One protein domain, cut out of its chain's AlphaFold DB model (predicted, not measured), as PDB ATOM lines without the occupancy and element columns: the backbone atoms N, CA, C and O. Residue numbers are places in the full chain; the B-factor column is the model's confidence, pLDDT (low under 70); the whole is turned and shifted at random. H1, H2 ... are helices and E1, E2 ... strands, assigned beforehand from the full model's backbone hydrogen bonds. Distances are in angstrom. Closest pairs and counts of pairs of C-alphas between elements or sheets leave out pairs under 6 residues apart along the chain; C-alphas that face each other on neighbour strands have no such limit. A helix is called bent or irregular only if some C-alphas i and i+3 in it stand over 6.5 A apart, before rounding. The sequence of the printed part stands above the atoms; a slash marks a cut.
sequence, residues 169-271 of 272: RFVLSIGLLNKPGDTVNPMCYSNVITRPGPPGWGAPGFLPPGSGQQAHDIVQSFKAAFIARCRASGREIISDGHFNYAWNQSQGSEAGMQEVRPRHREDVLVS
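This is residues 169 to 271 of the 272 residues of an uncharacterized protein of Stenotrophomonas acidaminiphila (UniProt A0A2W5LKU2). A small five-strand sheet lies in the middle, with the two arms of the bent helix H1 over one face and the shorter helix H2 over the other. The loops of residues 176 to 186 and 196 to 210 reach toward opposite ends of the length, and the C-alphas span 50 by 24 by 20 A, a rod. The printed part has 103 residues, with two named helices and five named strands in the order E1 E2 E3 H1 E4 H2 E5. The sheet is branched and mixed, and the class is mixed, helices and strands, with 51 residues, under half, in named elements. The whole is only just compact, close to loose, with a radius of gyration of the C-alphas of 15.0 A.

E1, residues 169 to 175, is the longest strand at 20.7 A, and its C-alpha 169 is at (-10.892, -12.738, -20.814). The other strands are E2, residues 187 to 190, E3, residues 193 to 195, E4, residues 244 to 247, and E5, residues 268 to 270, where C-alpha 270 is at (2.928, -11.005, -27.967). H1, residues 211 to 231, was assigned as one helix by its hydrogen bonds but is bent: C-alphas 221 and 224 are 7.2 A apart. Its arms are H1a, residues 211 to 221, 15.7 A long, and H1b, residues 224 to 231, 10.7 A long. H2, residues 251 to 259, is 13.9 A long.

E2 and E3 lie on one side of E1, and E4 on the other side; these three pairs are antiparallel. E1 and E2 form a hairpin, with N 174 and O 188 2.9 A apart. E2 runs on into E3 at 34 degrees, and the pairing of E1 is staggered: N 170 and O 193 of E3 are 2.9 A apart, N 173 and O 244 of E4 2.8 A. E5 is parallel to E2, with N 189 and O 268 2.8 A apart. H1a and H1b stand at a steep tilt of 49 degrees on the same face, at heights over the sheet of 9.9 A and 8.8 A. The closest C-alphas of H1b and E2 are those of Cys 188 and Cys 230, 6.0 A apart. H2 is on the opposite face, over E4, where the C-alphas of Ala 246 and Met 257 come closest at 5.8 A. Every O i to N i+4 pair is within hydrogen-bond range in H1a and H1b; in H2 2 of 5 are, beside 6 of 6 O i to N i+3 pairs.

The two C-alphas farthest apart, those of Pro 180 and Gly 205, are 50.2 A apart. The printed part has no cut. The links E1 to E2, E3 to H1 and H1 to E4 are long. The mean pLDDT of the printed part is 86.3, with residue 204 and residues 251 to 253 under 70.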
ATOM      1  N   ARG A 169     -11.727 -13.190 -19.709       91.12
ATOM      2  CA  ARG A 169     -10.892 -12.738 -20.814       91.12
ATOM      3  C   ARG A 169     -10.044 -11.574 -20.346       91.12
ATOM      4  O   ARG A 169     -10.558 -10.679 -19.682       91.12
ATOM      5  N   PHE A 170      -8.775 -11.572 -20.741       92.00
ATOM      6  CA  PHE A 170      -7.831 -10.512 -20.404       92.00
ATOM      7  C   PHE A 170      -7.014 -10.096 -21.624       92.00
ATOM      8  O   PHE A 170      -6.660 -10.933 -22.454       92.00
ATOM      9  N   VAL A 171      -6.670  -8.815 -21.692       94.31
ATOM     10  CA  VAL A 171      -5.612  -8.287 -22.555       94.31
ATOM     11  C   VAL A 171      -4.656  -7.509 -21.668       94.31
ATOM     12  O   VAL A 171      -5.081  -6.631 -20.919       94.31
ATOM     13  N   LEU A 172      -3.376  -7.851 -21.735       95.19
ATOM     14  CA  LEU A 172      -2.312  -7.188 -20.993       95.19
ATOM     15  C   LEU A 172      -1.667  -6.134 -21.888       95.19
ATOM     16  O   LEU A 172      -1.514  -6.361 -23.090       95.19
ATOM     17  N   SER A 173      -1.274  -5.001 -21.316       95.31
ATOM     18  CA  SER A 173      -0.567  -3.953 -22.043       95.31
ATOM     19  C   SER A 173       0.521  -3.290 -21.200       95.31
ATOM     20  O   SER A 173       0.432  -3.212 -19.975       95.31
ATOM     21  N   ILE A 174       1.592  -2.836 -21.849       95.12
ATOM     22  CA  ILE A 174       2.684  -2.106 -21.192       95.12
ATOM     23  C   ILE A 174       3.367  -1.143 -22.165       95.12
ATOM     24  O   ILE A 174       3.492  -1.441 -23.353       95.12
ATOM     25  N   GLY A 175       3.805   0.011 -21.658       93.00
ATOM     26  CA  GLY A 175       4.515   1.019 -22.447       93.00
ATOM     27  C   GLY A 175       5.949   0.618 -22.786       93.00
ATOM     28  O   GLY A 175       6.691   0.134 -21.926       93.00
ATOM     29  N   LEU A 176       6.336   0.852 -24.037       92.00
ATOM     30  CA  LEU A 176       7.680   0.620 -24.559       92.00
ATOM     31  C   LEU A 176       8.402   1.948 -24.803       92.00
ATOM     32  O   LEU A 176       7.777   2.970 -25.077       92.00
ATOM     33  N   LEU A 177       9.729   1.933 -24.709       90.50
ATOM     34  CA  LEU A 177      10.559   3.088 -25.034       90.50
ATOM     35  C   LEU A 177      10.574   3.353 -26.547       90.50
ATOM     36  O   LEU A 177      10.650   2.427 -27.368       90.50
ATOM     37  N   ASN A 178      10.542   4.639 -26.895       89.19
ATOM     38  CA  ASN A 178      10.630   5.100 -28.276       89.19
ATOM     39  C   ASN A 178      12.025   4.827 -28.833       89.19
ATOM     40  O   ASN A 178      13.042   5.019 -28.164       89.19
ATOM     41  N   LYS A 179      12.064   4.433 -30.098       88.12
ATOM     42  CA  LYS A 179      13.266   4.355 -30.917       88.12
ATOM     43  C   LYS A 179      13.330   5.555 -31.866       88.12
ATOM     44  O   LYS A 179      12.301   6.165 -32.166       88.12
ATOM     45  N   PRO A 180      14.528   5.900 -32.368       88.25
ATOM     46  CA  PRO A 180      14.662   6.917 -33.403       88.25
ATOM     47  C   PRO A 180      13.773   6.594 -34.611       88.25
ATOM     48  O   PRO A 180      13.857   5.498 -35.164       88.25
ATOM     49  N   GLY A 181      12.935   7.551 -35.014       86.94
ATOM     50  CA  GLY A 181      11.998   7.403 -36.132       86.94
ATOM     51  C   GLY A 181      10.580   6.970 -35.747       86.94
ATOM     52  O   GLY A 181       9.716   6.970 -36.622       86.94
ATOM     53  N   ASP A 182      10.317   6.651 -34.477       90.19
ATOM     54  CA  ASP A 182       8.951   6.405 -34.008       90.19
ATOM     55  C   ASP A 182       8.139   7.708 -33.991       90.19
ATOM     56  O   ASP A 182       8.629   8.766 -33.585       90.19
ATOM     57  N   THR A 183       6.878   7.623 -34.414       87.38
ATOM     58  CA  THR A 183       5.966   8.782 -34.473       87.38
ATOM     59  C   THR A 183       5.040   8.892 -33.263       87.38
ATOM     60  O   THR A 183       4.409   9.927 -33.046       87.38
ATOM     61  N   VAL A 184       4.974   7.831 -32.460       89.44
ATOM     62  CA  VAL A 184       4.110   7.690 -31.287       89.44
ATOM     63  C   VAL A 184       4.825   6.892 -30.200       89.44
ATOM     64  O   VAL A 184       5.825   6.230 -30.472       89.44
ATOM     65  N   ASN A 185       4.284   6.916 -28.980       88.81
ATOM     66  CA  ASN A 185       4.760   6.047 -27.906       88.81
ATOM     67  C   ASN A 185       4.257   4.611 -28.133       88.81
ATOM     68  O   ASN A 185       3.041   4.402 -28.064       88.81
ATOM     69  N   PRO A 186       5.138   3.628 -28.392       92.56
ATOM     70  CA  PRO A 186       4.723   2.272 -28.680       92.56
ATOM     71  C   PRO A 186       4.245   1.558 -27.423       92.56
ATOM     72  O   PRO A 186       4.762   1.742 -26.317       92.56
ATOM     73  N   MET A 187       3.279   0.672 -27.616       94.38
ATOM     74  CA  MET A 187       2.742  -0.189 -26.574       94.38
ATOM     75  C   MET A 187       2.942  -1.656 -26.959       94.38
ATOM     76  O   MET A 187       2.791  -2.050 -28.115       94.38
ATOM     77  N   CYS A 188       3.268  -2.489 -25.976       94.56
ATOM     78  CA  CYS A 188       3.206  -3.937 -26.112       94.56
ATOM     79  C   CYS A 188       1.849  -4.431 -25.611       94.56
ATOM     80  O   CYS A 188       1.414  -4.017 -24.537       94.56
ATOM     81  N   TYR A 189       1.215  -5.334 -26.352       96.00
ATOM     82  CA  TYR A 189      -0.079  -5.940 -26.047       96.00
ATOM     83  C   TYR A 189       0.027  -7.464 -26.045       96.00
ATOM     84  O   TYR A 189       0.804  -8.032 -26.814       96.00
ATOM     85  N   SER A 190      -0.770  -8.145 -25.222       95.00
ATOM     86  CA  SER A 190      -0.944  -9.597 -25.327       95.00
ATOM     87  C   SER A 190      -2.053  -9.965 -26.316       95.00
ATOM     88  O   SER A 190      -2.952  -9.171 -26.595       95.00
ATOM     89  N   ASN A 191      -2.061 -11.214 -26.784       93.31
ATOM     90  CA  ASN A 191      -3.283 -11.846 -27.275       93.31
ATOM     91  C   ASN A 191      -4.366 -11.875 -26.177       93.31
ATOM     92  O   ASN A 191      -4.080 -11.707 -24.988       93.31
ATOM     93  N   VAL A 192      -5.616 -12.125 -26.577       91.56
ATOM     94  CA  VAL A 192      -6.716 -12.325 -25.625       91.56
ATOM     95  C   VAL A 192      -6.487 -13.629 -24.864       91.56
ATOM     96  O   VAL A 192      -6.607 -14.723 -25.421       91.56
ATOM     97  N   ILE A 193      -6.180 -13.517 -23.577       90.69
ATOM     98  CA  ILE A 193      -6.021 -14.659 -22.679       90.69
ATOM     99  C   ILE A 193      -7.413 -15.091 -22.238       90.69
ATOM    100  O   ILE A 193      -8.151 -14.291 -21.669       90.69
ATOM    101  N   THR A 194      -7.768 -16.354 -22.474       91.06
ATOM    102  CA  THR A 194      -9.060 -16.923 -22.060       91.06
ATOM    103  C   THR A 194      -8.847 -17.932 -20.936       91.06
ATOM    104  O   THR A 194      -8.028 -18.850 -21.057       91.06
ATOM    105  N   ARG A 195      -9.567 -17.766 -19.825       89.12
ATOM    106  CA  ARG A 195      -9.541 -18.663 -18.663       89.12
ATOM    107  C   ARG A 195     -10.959 -18.994 -18.204       89.12
ATOM    108  O   ARG A 195     -11.880 -18.228 -18.489       89.12
ATOM    109  N   PRO A 196     -11.156 -20.119 -17.498       85.06
ATOM    110  CA  PRO A 196     -12.422 -20.381 -16.830       85.06
ATOM    111  C   PRO A 196     -12.782 -19.213 -15.904       85.06
ATOM    112  O   PRO A 196     -11.933 -18.738 -15.148       85.06
ATOM    113  N   GLY A 197     -14.016 -18.722 -16.007       79.75
ATOM    114  CA  GLY A 197     -14.540 -17.731 -15.071       79.75
ATOM    115  C   GLY A 197     -14.907 -18.385 -13.732       79.75
ATOM    116  O   GLY A 197     -15.198 -19.584 -13.706       79.75
ATOM    117  N   PRO A 198     -14.907 -17.633 -12.620       77.88
ATOM    118  CA  PRO A 198     -15.468 -18.118 -11.368       77.88
ATOM    119  C   PRO A 198     -16.973 -18.402 -11.517       77.88
ATOM    120  O   PRO A 198     -17.618 -17.888 -12.439       77.88
ATOM    121  N   PRO A 199     -17.564 -19.193 -10.606       76.38
ATOM    122  CA  PRO A 199     -19.004 -19.421 -10.588       76.38
ATOM    123  C   PRO A 199     -19.787 -18.100 -10.619       76.38
ATOM    124  O   PRO A 199     -19.480 -17.169  -9.880       76.38
ATOM    125  N   GLY A 200     -20.788 -18.006 -11.497       73.81
ATOM    126  CA  GLY A 200     -21.588 -16.789 -11.674       73.81
ATOM    127  C   GLY A 200     -20.943 -15.699 -12.543       73.81
ATOM    128  O   GLY A 200     -21.549 -14.646 -12.731       73.81
ATOM    129  N   TRP A 201     -19.754 -15.918 -13.118       79.88
ATOM    130  CA  TRP A 201     -19.132 -14.927 -14.000       79.88
ATOM    131  C   TRP A 201     -19.942 -14.684 -15.276       79.88
ATOM    132  O   TRP A 201     -20.240 -15.602 -16.044       79.88
ATOM    133  N   GLY A 202     -20.287 -13.417 -15.512       72.81
ATOM    134  CA  GLY A 202     -21.118 -13.003 -16.641       72.81
ATOM    135  C   GLY A 202     -22.610 -13.320 -16.488       72.81
ATOM    136  O   GLY A 202     -23.367 -13.025 -17.416       72.81
ATOM    137  N   ALA A 203     -23.032 -13.881 -15.349       74.25
ATOM    138  CA  ALA A 203     -24.436 -13.996 -14.986       74.25
ATOM    139  C   ALA A 203     -24.977 -12.634 -14.504       74.25
ATOM    140  O   ALA A 203     -24.212 -11.817 -13.980       74.25
ATOM    141  N   PRO A 204     -26.281 -12.356 -14.679       67.69
ATOM    142  CA  PRO A 204     -26.901 -11.187 -14.065       67.69
ATOM    143  C   PRO A 204     -26.848 -11.294 -12.531       67.69
ATOM    144  O   PRO A 204     -27.057 -12.371 -11.975       67.69
ATOM    145  N   GLY A 205     -26.597 -10.173 -11.850       71.31
ATOM    146  CA  GLY A 205     -26.538 -10.097 -10.385       71.31
ATOM    147  C   GLY A 205     -25.138  -9.825  -9.830       71.31
ATOM    148  O   GLY A 205     -24.216  -9.454 -10.558       71.31
ATOM    149  N   PHE A 206     -24.989  -9.957  -8.510       70.31
ATOM    150  CA  PHE A 206     -23.706  -9.766  -7.835       70.31
ATOM    151  C   PHE A 206     -22.837 -11.018  -7.960       70.31
ATOM    152  O   PHE A 206     -23.284 -12.130  -7.685       70.31
ATOM    153  N   LEU A 207     -21.572 -10.823  -8.332       76.50
ATOM    154  CA  LEU A 207     -20.580 -11.892  -8.319       76.50
ATOM    155  C   LEU A 207     -20.319 -12.367  -6.882       76.50
ATOM    156  O   LEU A 207     -20.342 -11.545  -5.959       76.50
ATOM    157  N   PRO A 208     -19.984 -13.655  -6.685       76.75
ATOM    158  CA  PRO A 208     -19.545 -14.138  -5.387       76.75
ATOM    159  C   PRO A 208     -18.358 -13.318  -4.853       76.75
ATOM    160  O   PRO A 208     -17.478 -12.922  -5.638       76.75
ATOM    161  N   PRO A 209     -18.292 -13.077  -3.532       77.81
ATOM    162  CA  PRO A 209     -17.156 -12.395  -2.923       77.81
ATOM    163  C   PRO A 209     -15.854 -13.137  -3.260       77.81
ATOM    164  O   PRO A 209     -15.800 -14.362  -3.234       77.81
ATOM    165  N   GLY A 210     -14.804 -12.390  -3.612       81.06
ATOM    166  CA  GLY A 210     -13.503 -12.952  -4.004       81.06
ATOM    167  C   GLY A 210     -13.305 -13.176  -5.509       81.06
ATOM    168  O   GLY A 210     -12.161 -13.278  -5.944       81.06
ATOM    169  N   SER A 211     -14.361 -13.130  -6.330       81.62
ATOM    170  CA  SER A 211     -14.256 -13.315  -7.793       81.62
ATOM    171  C   SER A 211     -13.290 -12.323  -8.462       81.62
ATOM    172  O   SER A 211     -12.508 -12.692  -9.335       81.62
ATOM    173  N   GLY A 212     -13.301 -11.061  -8.017       81.50
ATOM    174  CA  GLY A 212     -12.373 -10.036  -8.508       81.50
ATOM    175  C   GLY A 212     -10.919 -10.280  -8.094       81.50
ATOM    176  O   GLY A 212     -10.015 -10.022  -8.886       81.50
ATOM    177  N   GLN A 213     -10.690 -10.821  -6.891       85.81
ATOM    178  CA  GLN A 213      -9.344 -11.166  -6.423       85.81
ATOM    179  C   GLN A 213      -8.788 -12.349  -7.216       85.81
ATOM    180  O   GLN A 213      -7.675 -12.271  -7.718       85.81
ATOM    181  N   GLN A 214      -9.595 -13.389  -7.429       83.62
ATOM    182  CA  GLN A 214      -9.195 -14.540  -8.236       83.62
ATOM    183  C   GLN A 214      -8.809 -14.124  -9.660       83.62
ATOM    184  O   GLN A 214      -7.790 -14.559 -10.191       83.62
ATOM    185  N   ALA A 215      -9.597 -13.244 -10.278       84.19
ATOM    186  CA  ALA A 215      -9.278 -12.714 -11.594       84.19
ATOM    187  C   ALA A 215      -7.977 -11.883 -11.579       84.19
ATOM    188  O   ALA A 215      -7.191 -11.955 -12.524       84.19
ATOM    189  N   HIS A 216      -7.723 -11.115 -10.514       88.50
ATOM    190  CA  HIS A 216      -6.483 -10.352 -10.353       88.50
ATOM    191  C   HIS A 216      -5.261 -11.272 -10.219       88.50
ATOM    192  O   HIS A 216      -4.257 -11.056 -10.898       88.50
ATOM    193  N   ASP A 217      -5.360 -12.328  -9.414       89.94
ATOM    194  CA  ASP A 217      -4.276 -13.292  -9.202       89.94
ATOM    195  C   ASP A 217      -3.901 -14.007 -10.512       89.94
ATOM    196  O   ASP A 217      -2.720 -14.187 -10.820       89.94
ATOM    197  N   ILE A 218      -4.901 -14.323 -11.348       89.06
ATOM    198  CA  ILE A 218      -4.684 -14.862 -12.697       89.06
ATOM    199  C   ILE A 218      -3.860 -13.881 -13.540       89.06
ATOM    200  O   ILE A 218      -2.873 -14.295 -14.148       89.06
ATOM    201  N   VAL A 219      -4.203 -12.590 -13.568       91.50
ATOM    202  CA  VAL A 219      -3.435 -11.579 -14.321       91.50
ATOM    203  C   VAL A 219      -1.997 -11.483 -13.819       91.50
ATOM    204  O   VAL A 219      -1.065 -11.489 -14.626       91.50
ATOM    205  N   GLN A 220      -1.803 -11.424 -12.499       92.75
ATOM    206  CA  GLN A 220      -0.465 -11.322 -11.914       92.75
ATOM    207  C   GLN A 220       0.408 -12.531 -12.260       92.75
ATOM    208  O   GLN A 220       1.602 -12.360 -12.505       92.75
ATOM    209  N   SER A 221      -0.182 -13.725 -12.391       92.62
ATOM    210  CA  SER A 221       0.551 -14.924 -12.821       92.62
ATOM    211  C   SER A 221       1.163 -14.794 -14.227       92.62
ATOM    212  O   SER A 221       2.222 -15.361 -14.493       92.62
ATOM    213  N   PHE A 222       0.558 -13.990 -15.115       93.38
ATOM    214  CA  PHE A 222       1.065 -13.755 -16.473       93.38
ATOM    215  C   PHE A 222       2.020 -12.565 -16.581       93.38
ATOM    216  O   PHE A 222       2.735 -12.464 -17.580       93.38
ATOM    217  N   LYS A 223       2.075 -11.674 -15.580       93.44
ATOM    218  CA  LYS A 223       2.831 -10.413 -15.655       93.44
ATOM    219  C   LYS A 223       4.300 -10.630 -16.031       93.44
ATOM    220  O   LYS A 223       4.798  -9.989 -16.954       93.44
ATOM    221  N   ALA A 224       4.988 -11.549 -15.352       93.00
ATOM    222  CA  ALA A 224       6.408 -11.806 -15.599       93.00
ATOM    223  C   ALA A 224       6.663 -12.359 -17.015       93.00
ATOM    224  O   ALA A 224       7.541 -11.868 -17.726       93.00
ATOM    225  N   ALA A 225       5.860 -13.336 -17.451       94.00
ATOM    226  CA  ALA A 225       5.968 -13.929 -18.784       94.00
ATOM    227  C   ALA A 225       5.663 -12.909 -19.894       94.00
ATOM    228  O   ALA A 225       6.352 -12.869 -20.913       94.00
ATOM    229  N   PHE A 226       4.666 -12.051 -19.678       95.31
ATOM    230  CA  PHE A 226       4.306 -10.966 -20.584       95.31
ATOM    231  C   PHE A 226       5.446  -9.967 -20.772       95.31
ATOM    232  O   PHE A 226       5.881  -9.732 -21.897       95.31
ATOM    233  N   ILE A 227       5.981  -9.442 -19.668       93.50
ATOM    234  CA  ILE A 227       7.101  -8.492 -19.671       93.50
ATOM    235  C   ILE A 227       8.318  -9.098 -20.378       93.50
ATOM    236  O   ILE A 227       8.934  -8.435 -21.213       93.50
ATOM    237  N   ALA A 228       8.639 -10.367 -20.110       92.38
ATOM    238  CA  ALA A 228       9.744 -11.058 -20.771       92.38
ATOM    239  C   ALA A 228       9.553 -11.141 -22.296       92.38
ATOM    240  O   ALA A 228      10.476 -10.825 -23.050       92.38
ATOM    241  N   ARG A 229       8.349 -11.496 -22.768       94.19
ATOM    242  CA  ARG A 229       8.045 -11.537 -24.208       94.19
ATOM    243  C   ARG A 229       8.061 -10.151 -24.849       94.19
ATOM    244  O   ARG A 229       8.557 -10.013 -25.961       94.19
ATOM    245  N   CYS A 230       7.586  -9.121 -24.151       92.62
ATOM    246  CA  CYS A 230       7.670  -7.744 -24.638       92.62
ATOM    247  C   CYS A 230       9.126  -7.284 -24.786       92.62
ATOM    248  O   CYS A 230       9.469  -6.703 -25.813       92.62
ATOM    249  N   ARG A 231      10.014  -7.606 -23.834       91.56
ATOM    250  CA  ARG A 231      11.457  -7.305 -23.949       91.56
ATOM    251  C   ARG A 231      12.116  -8.050 -25.116       91.56
ATOM    252  O   ARG A 231      12.979  -7.491 -25.788       91.56
ATOM    253  N   ALA A 232      11.663  -9.268 -25.426       91.19
ATOM    254  CA  ALA A 232      12.149 -10.037 -26.575       91.19
ATOM    255  C   ALA A 232      11.822  -9.404 -27.945       91.19
ATOM    256  O   ALA A 232      12.422  -9.788 -28.945       91.19
ATOM    257  N   SER A 233      10.939  -8.397 -28.009       85.12
ATOM    258  CA  SER A 233      10.711  -7.600 -29.229       85.12
ATOM    259  C   SER A 233      11.882  -6.673 -29.592       85.12
ATOM    260  O   SER A 233      11.879  -6.038 -30.648       85.12
ATOM    261  N   GLY A 234      12.887  -6.567 -28.716       84.06
ATOM    262  CA  GLY A 234      14.048  -5.703 -28.906       84.06
ATOM    263  C   GLY A 234      13.782  -4.233 -28.576       84.06
ATOM    264  O   GLY A 234      14.569  -3.373 -28.977       84.06
ATOM    265  N   ARG A 235      12.675  -3.922 -27.890       87.06
ATOM    266  CA  ARG A 235      12.377  -2.607 -27.302       87.06
ATOM    267  C   ARG A 235      12.423  -2.715 -25.779       87.06
ATOM    268  O   ARG A 235      11.951  -3.697 -25.206       87.06
ATOM    269  N   GLU A 236      12.987  -1.704 -25.130       88.56
ATOM    270  CA  GLU A 236      12.988  -1.619 -23.672       88.56
ATOM    271  C   GLU A 236      11.612  -1.183 -23.151       88.56
ATOM    272  O   GLU A 236      10.842  -0.517 -23.843       88.56
ATOM    273  N   ILE A 237      11.295  -1.585 -21.923       89.19
ATOM    274  CA  ILE A 237      10.046  -1.230 -21.244       89.19
ATOM    275  C   ILE A 237      10.282   0.048 -20.445       89.19
ATOM    276  O   ILE A 237      11.282   0.140 -19.741       89.19
ATOM    277  N   ILE A 238       9.349   1.004 -20.515       82.19
ATOM    278  CA  ILE A 238       9.463   2.290 -19.802       82.19
ATOM    279  C   ILE A 238       9.570   2.059 -18.289       82.19
ATOM    280  O   ILE A 238      10.417   2.638 -17.618       82.19
ATOM    281  N   SER A 239       8.681   1.224 -17.745       82.00
ATOM    282  CA  SER A 239       8.694   0.814 -16.341       82.00
ATOM    283  C   SER A 239       7.723  -0.343 -16.102       82.00
ATOM    284  O   SER A 239       6.622  -0.374 -16.654       82.00
ATOM    285  N   ASP A 240       8.095  -1.263 -15.210       78.12
ATOM    286  CA  ASP A 240       7.252  -2.393 -14.788       78.12
ATOM    287  C   ASP A 240       5.998  -1.939 -13.997       78.12
ATOM    288  O   ASP A 240       5.062  -2.725 -13.789       78.12
ATOM    289  N   GLY A 241       5.967  -0.668 -13.570       77.25
ATOM    290  CA  GLY A 241       4.812   0.008 -12.973       77.25
ATOM    291  C   GLY A 241       3.768   0.487 -13.989       77.25
ATOM    292  O   GLY A 241       2.643   0.772 -13.599       77.25
ATOM    293  N   HIS A 242       4.096   0.515 -15.288       81.19
ATOM    294  CA  HIS A 242       3.165   0.853 -16.379       81.19
ATOM    295  C   HIS A 242       2.447  -0.377 -16.958       81.19
ATOM    296  O   HIS A 242       1.893  -0.328 -18.060       81.19
ATOM    297  N   PHE A 243       2.467  -1.495 -16.235       91.06
ATOM    298  CA  PHE A 243       1.680  -2.670 -16.578       91.06
ATOM    299  C   PHE A 243       0.191  -2.386 -16.361       91.06
ATOM    300  O   PHE A 243      -0.236  -2.084 -15.248       91.06
ATOM    301  N   ASN A 244      -0.589  -2.526 -17.425       92.44
ATOM    302  CA  ASN A 244      -2.030  -2.347 -17.438       92.44
ATOM    303  C   ASN A 244      -2.701  -3.620 -17.964       92.44
ATOM    304  O   ASN A 244      -2.084  -4.444 -18.642       92.44
ATOM    305  N   TYR A 245      -3.982  -3.789 -17.651       92.12
ATOM    306  CA  TYR A 245      -4.781  -4.867 -18.215       92.12
ATOM    307  C   TYR A 245      -6.238  -4.442 -18.370       92.12
ATOM    308  O   TYR A 245      -6.769  -3.675 -17.569       92.12
ATOM    309  N   ALA A 246      -6.881  -4.971 -19.404       90.31
ATOM    310  CA  ALA A 246      -8.317  -4.891 -19.610       90.31
ATOM    311  C   ALA A 246      -8.918  -6.292 -19.499       90.31
ATOM    312  O   ALA A 246      -8.290  -7.279 -19.887       90.31
ATOM    313  N   TRP A 247     -10.134  -6.382 -18.968       89.38
ATOM    314  CA  TRP A 247     -10.821  -7.652 -18.747       89.38
ATOM    315  C   TRP A 247     -12.340  -7.524 -18.866       89.38
ATOM    316  O   TRP A 247     -12.892  -6.428 -18.757       89.38
ATOM    317  N   ASN A 248     -13.039  -8.640 -19.060       86.69
ATOM    318  CA  ASN A 248     -14.489  -8.669 -19.268       86.69
ATOM    319  C   ASN A 248     -15.291  -8.663 -17.951       86.69
ATOM    320  O   ASN A 248     -16.172  -9.495 -17.745       86.69
ATOM    321  N   GLN A 249     -14.988  -7.722 -17.053       77.81
ATOM    322  CA  GLN A 249     -15.678  -7.585 -15.759       77.81
ATOM    323  C   GLN A 249     -17.160  -7.216 -15.897       77.81
ATOM    324  O   GLN A 249     -17.979  -7.607 -15.072       77.81
ATOM    325  N   SER A 250     -17.505  -6.451 -16.929       71.94
ATOM    326  CA  SER A 250     -18.881  -6.084 -17.259       71.94
ATOM    327  C   SER A 250     -19.107  -6.209 -18.765       71.94
ATOM    328  O   SER A 250     -18.141  -6.269 -19.531       71.94
ATOM    329  N   GLN A 251     -20.369  -6.196 -19.213       63.69
ATOM    330  CA  GLN A 251     -20.685  -6.184 -20.649       63.69
ATOM    331  C   GLN A 251     -20.008  -5.017 -21.388       63.69
ATOM    332  O   GLN A 251     -19.479  -5.213 -22.478       63.69
ATOM    333  N   GLY A 252     -19.958  -3.823 -20.785       62.03
ATOM    334  CA  GLY A 252     -19.276  -2.666 -21.379       62.03
ATOM    335  C   GLY A 252     -17.755  -2.837 -21.460       62.03
ATOM    336  O   GLY A 252     -17.122  -2.378 -22.407       62.03
ATOM    337  N   SER A 253     -17.162  -3.557 -20.506       68.50
ATOM    338  CA  SER A 253     -15.723  -3.841 -20.497       68.50
ATOM    339  C   SER A 253     -15.308  -4.794 -21.622       68.50
ATOM    340  O   SER A 253     -14.195  -4.686 -22.126       68.50
ATOM    341  N   GLU A 254     -16.193  -5.698 -22.054       73.06
ATOM    342  CA  GLU A 254     -15.908  -6.624 -23.157       73.06
ATOM    343  C   GLU A 254     -15.794  -5.904 -24.511       73.06
ATOM    344  O   GLU A 254     -14.908  -6.230 -25.301       73.06
ATOM    345  N   ALA A 255     -16.616  -4.878 -24.756       74.12
ATOM    346  CA  ALA A 255     -16.463  -4.014 -25.928       74.12
ATOM    347  C   ALA A 255     -15.141  -3.227 -25.869       74.12
ATOM    348  O   ALA A 255     -14.374  -3.232 -26.830       74.12
ATOM    349  N   GLY A 256     -14.821  -2.645 -24.707       74.56
ATOM    350  CA  GLY A 256     -13.564  -1.919 -24.494       74.56
ATOM    351  C   GLY A 256     -12.311  -2.788 -24.659       74.56
ATOM    352  O   GLY A 256     -11.285  -2.307 -25.127       74.56
ATOM    353  N   MET A 257     -12.378  -4.089 -24.362       83.19
ATOM    354  CA  MET A 257     -11.254  -5.003 -24.605       83.19
ATOM    355  C   MET A 257     -10.883  -5.128 -26.085       83.19
ATOM    356  O   MET A 257      -9.710  -5.310 -26.395       83.19
ATOM    357  N   GLN A 258     -11.851  -5.023 -27.000       78.25
ATOM    358  CA  GLN A 258     -11.572  -5.086 -28.441       78.25
ATOM    359  C   GLN A 258     -10.788  -3.860 -28.930       78.25
ATOM    360  O   GLN A 258     -10.110  -3.913 -29.958       78.25
ATOM    361  N   GLU A 259     -10.865  -2.758 -28.185       84.81
ATOM    362  CA  GLU A 259     -10.129  -1.534 -28.467       84.81
ATOM    363  C   GLU A 259      -8.669  -1.587 -28.000       84.81
ATOM    364  O   GLU A 259      -7.839  -0.840 -28.535       84.81
ATOM    365  N   VAL A 260      -8.349  -2.464 -27.040       88.62
ATOM    366  CA  VAL A 260      -7.000  -2.668 -26.497       88.62
ATOM    367  C   VAL A 260      -6.241  -3.629 -27.406       88.62
ATOM    368  O   VAL A 260      -6.199  -4.838 -27.195       88.62
ATOM    369  N   ARG A 261      -5.667  -3.080 -28.473       90.62
ATOM    370  CA  ARG A 261      -4.898  -3.814 -29.481       90.62
ATOM    371  C   ARG A 261      -3.847  -2.899 -30.108       90.62
ATOM    372  O   ARG A 261      -4.017  -1.681 -30.032       90.62
ATOM    373  N   PRO A 262      -2.823  -3.456 -30.773       92.19
ATOM    374  CA  PRO A 262      -1.916  -2.673 -31.603       92.19
ATOM    375  C   PRO A 262      -2.691  -1.813 -32.608       92.19
ATOM    376  O   PRO A 262      -3.594  -2.309 -33.289       92.19
ATOM    377  N   ARG A 263      -2.349  -0.527 -32.690       92.50
ATOM    378  CA  ARG A 263      -2.930   0.437 -33.646       92.50
ATOM    379  C   ARG A 263      -1.867   1.081 -34.520       92.50
ATOM    380  O   ARG A 263      -2.163   1.489 -35.639       92.50
ATOM    381  N   HIS A 264      -0.652   1.164 -34.003       91.88
ATOM    382  CA  HIS A 264       0.484   1.772 -34.665       91.88
ATOM    383  C   HIS A 264       1.467   0.695 -35.120       91.88
ATOM    384  O   HIS A 264       1.470  -0.425 -34.609       91.88
ATOM    385  N   ARG A 265       2.304   1.019 -36.107       88.94
ATOM    386  CA  ARG A 265       3.302   0.077 -36.637       88.94
ATOM    387  C   ARG A 265       4.360  -0.262 -35.584       88.94
ATOM    388  O   ARG A 265       4.963  -1.328 -35.626       88.94
ATOM    389  N   GLU A 266       4.605   0.684 -34.691       90.94
ATOM    390  CA  GLU A 266       5.586   0.628 -33.621       90.94
ATOM    391  C   GLU A 266       5.125  -0.253 -32.445       90.94
ATOM    392  O   GLU A 266       5.963  -0.677 -31.645       90.94
ATOM    393  N   ASP A 267       3.822  -0.550 -32.362       92.81
ATOM    394  CA  ASP A 267       3.236  -1.412 -31.337       92.81
ATOM    395  C   ASP A 267       3.656  -2.876 -31.513       92.81
ATOM    396  O   ASP A 267       3.895  -3.373 -32.615       92.81
ATOM    397  N   VAL A 268       3.694  -3.601 -30.398       92.25
ATOM    398  CA  VAL A 268       4.101  -5.008 -30.352       92.25
ATOM    399  C   VAL A 268       2.928  -5.863 -29.894       92.25
ATOM    400  O   VAL A 268       2.256  -5.533 -28.921       92.25
ATOM    401  N   LEU A 269       2.707  -6.998 -30.556       94.62
ATOM    402  CA  LEU A 269       1.780  -8.034 -30.102       94.62
ATOM    403  C   LEU A 269       2.559  -9.281 -29.692       94.62
ATOM    404  O   LEU A 269       3.329  -9.820 -30.486       94.62
ATOM    405  N   VAL A 270       2.330  -9.767 -28.477       93.38
ATOM    406  CA  VAL A 270       2.928 -11.005 -27.967       93.38
ATOM    407  C   VAL A 270       1.852 -12.028 -27.635       93.38
ATOM    408  O   VAL A 270       0.753 -11.688 -27.208       93.38
ATOM    409  N   SER A 271       2.168 -13.305 -27.829       92.56
ATOM    410  CA  SER A 271       1.280 -14.408 -27.440       92.56
ATOM    411  C   SER A 271       1.682 -14.971 -26.083       92.56
ATOM    412  O   SER A 271       2.881 -15.076 -25.830       92.56
TER     413      SER A 271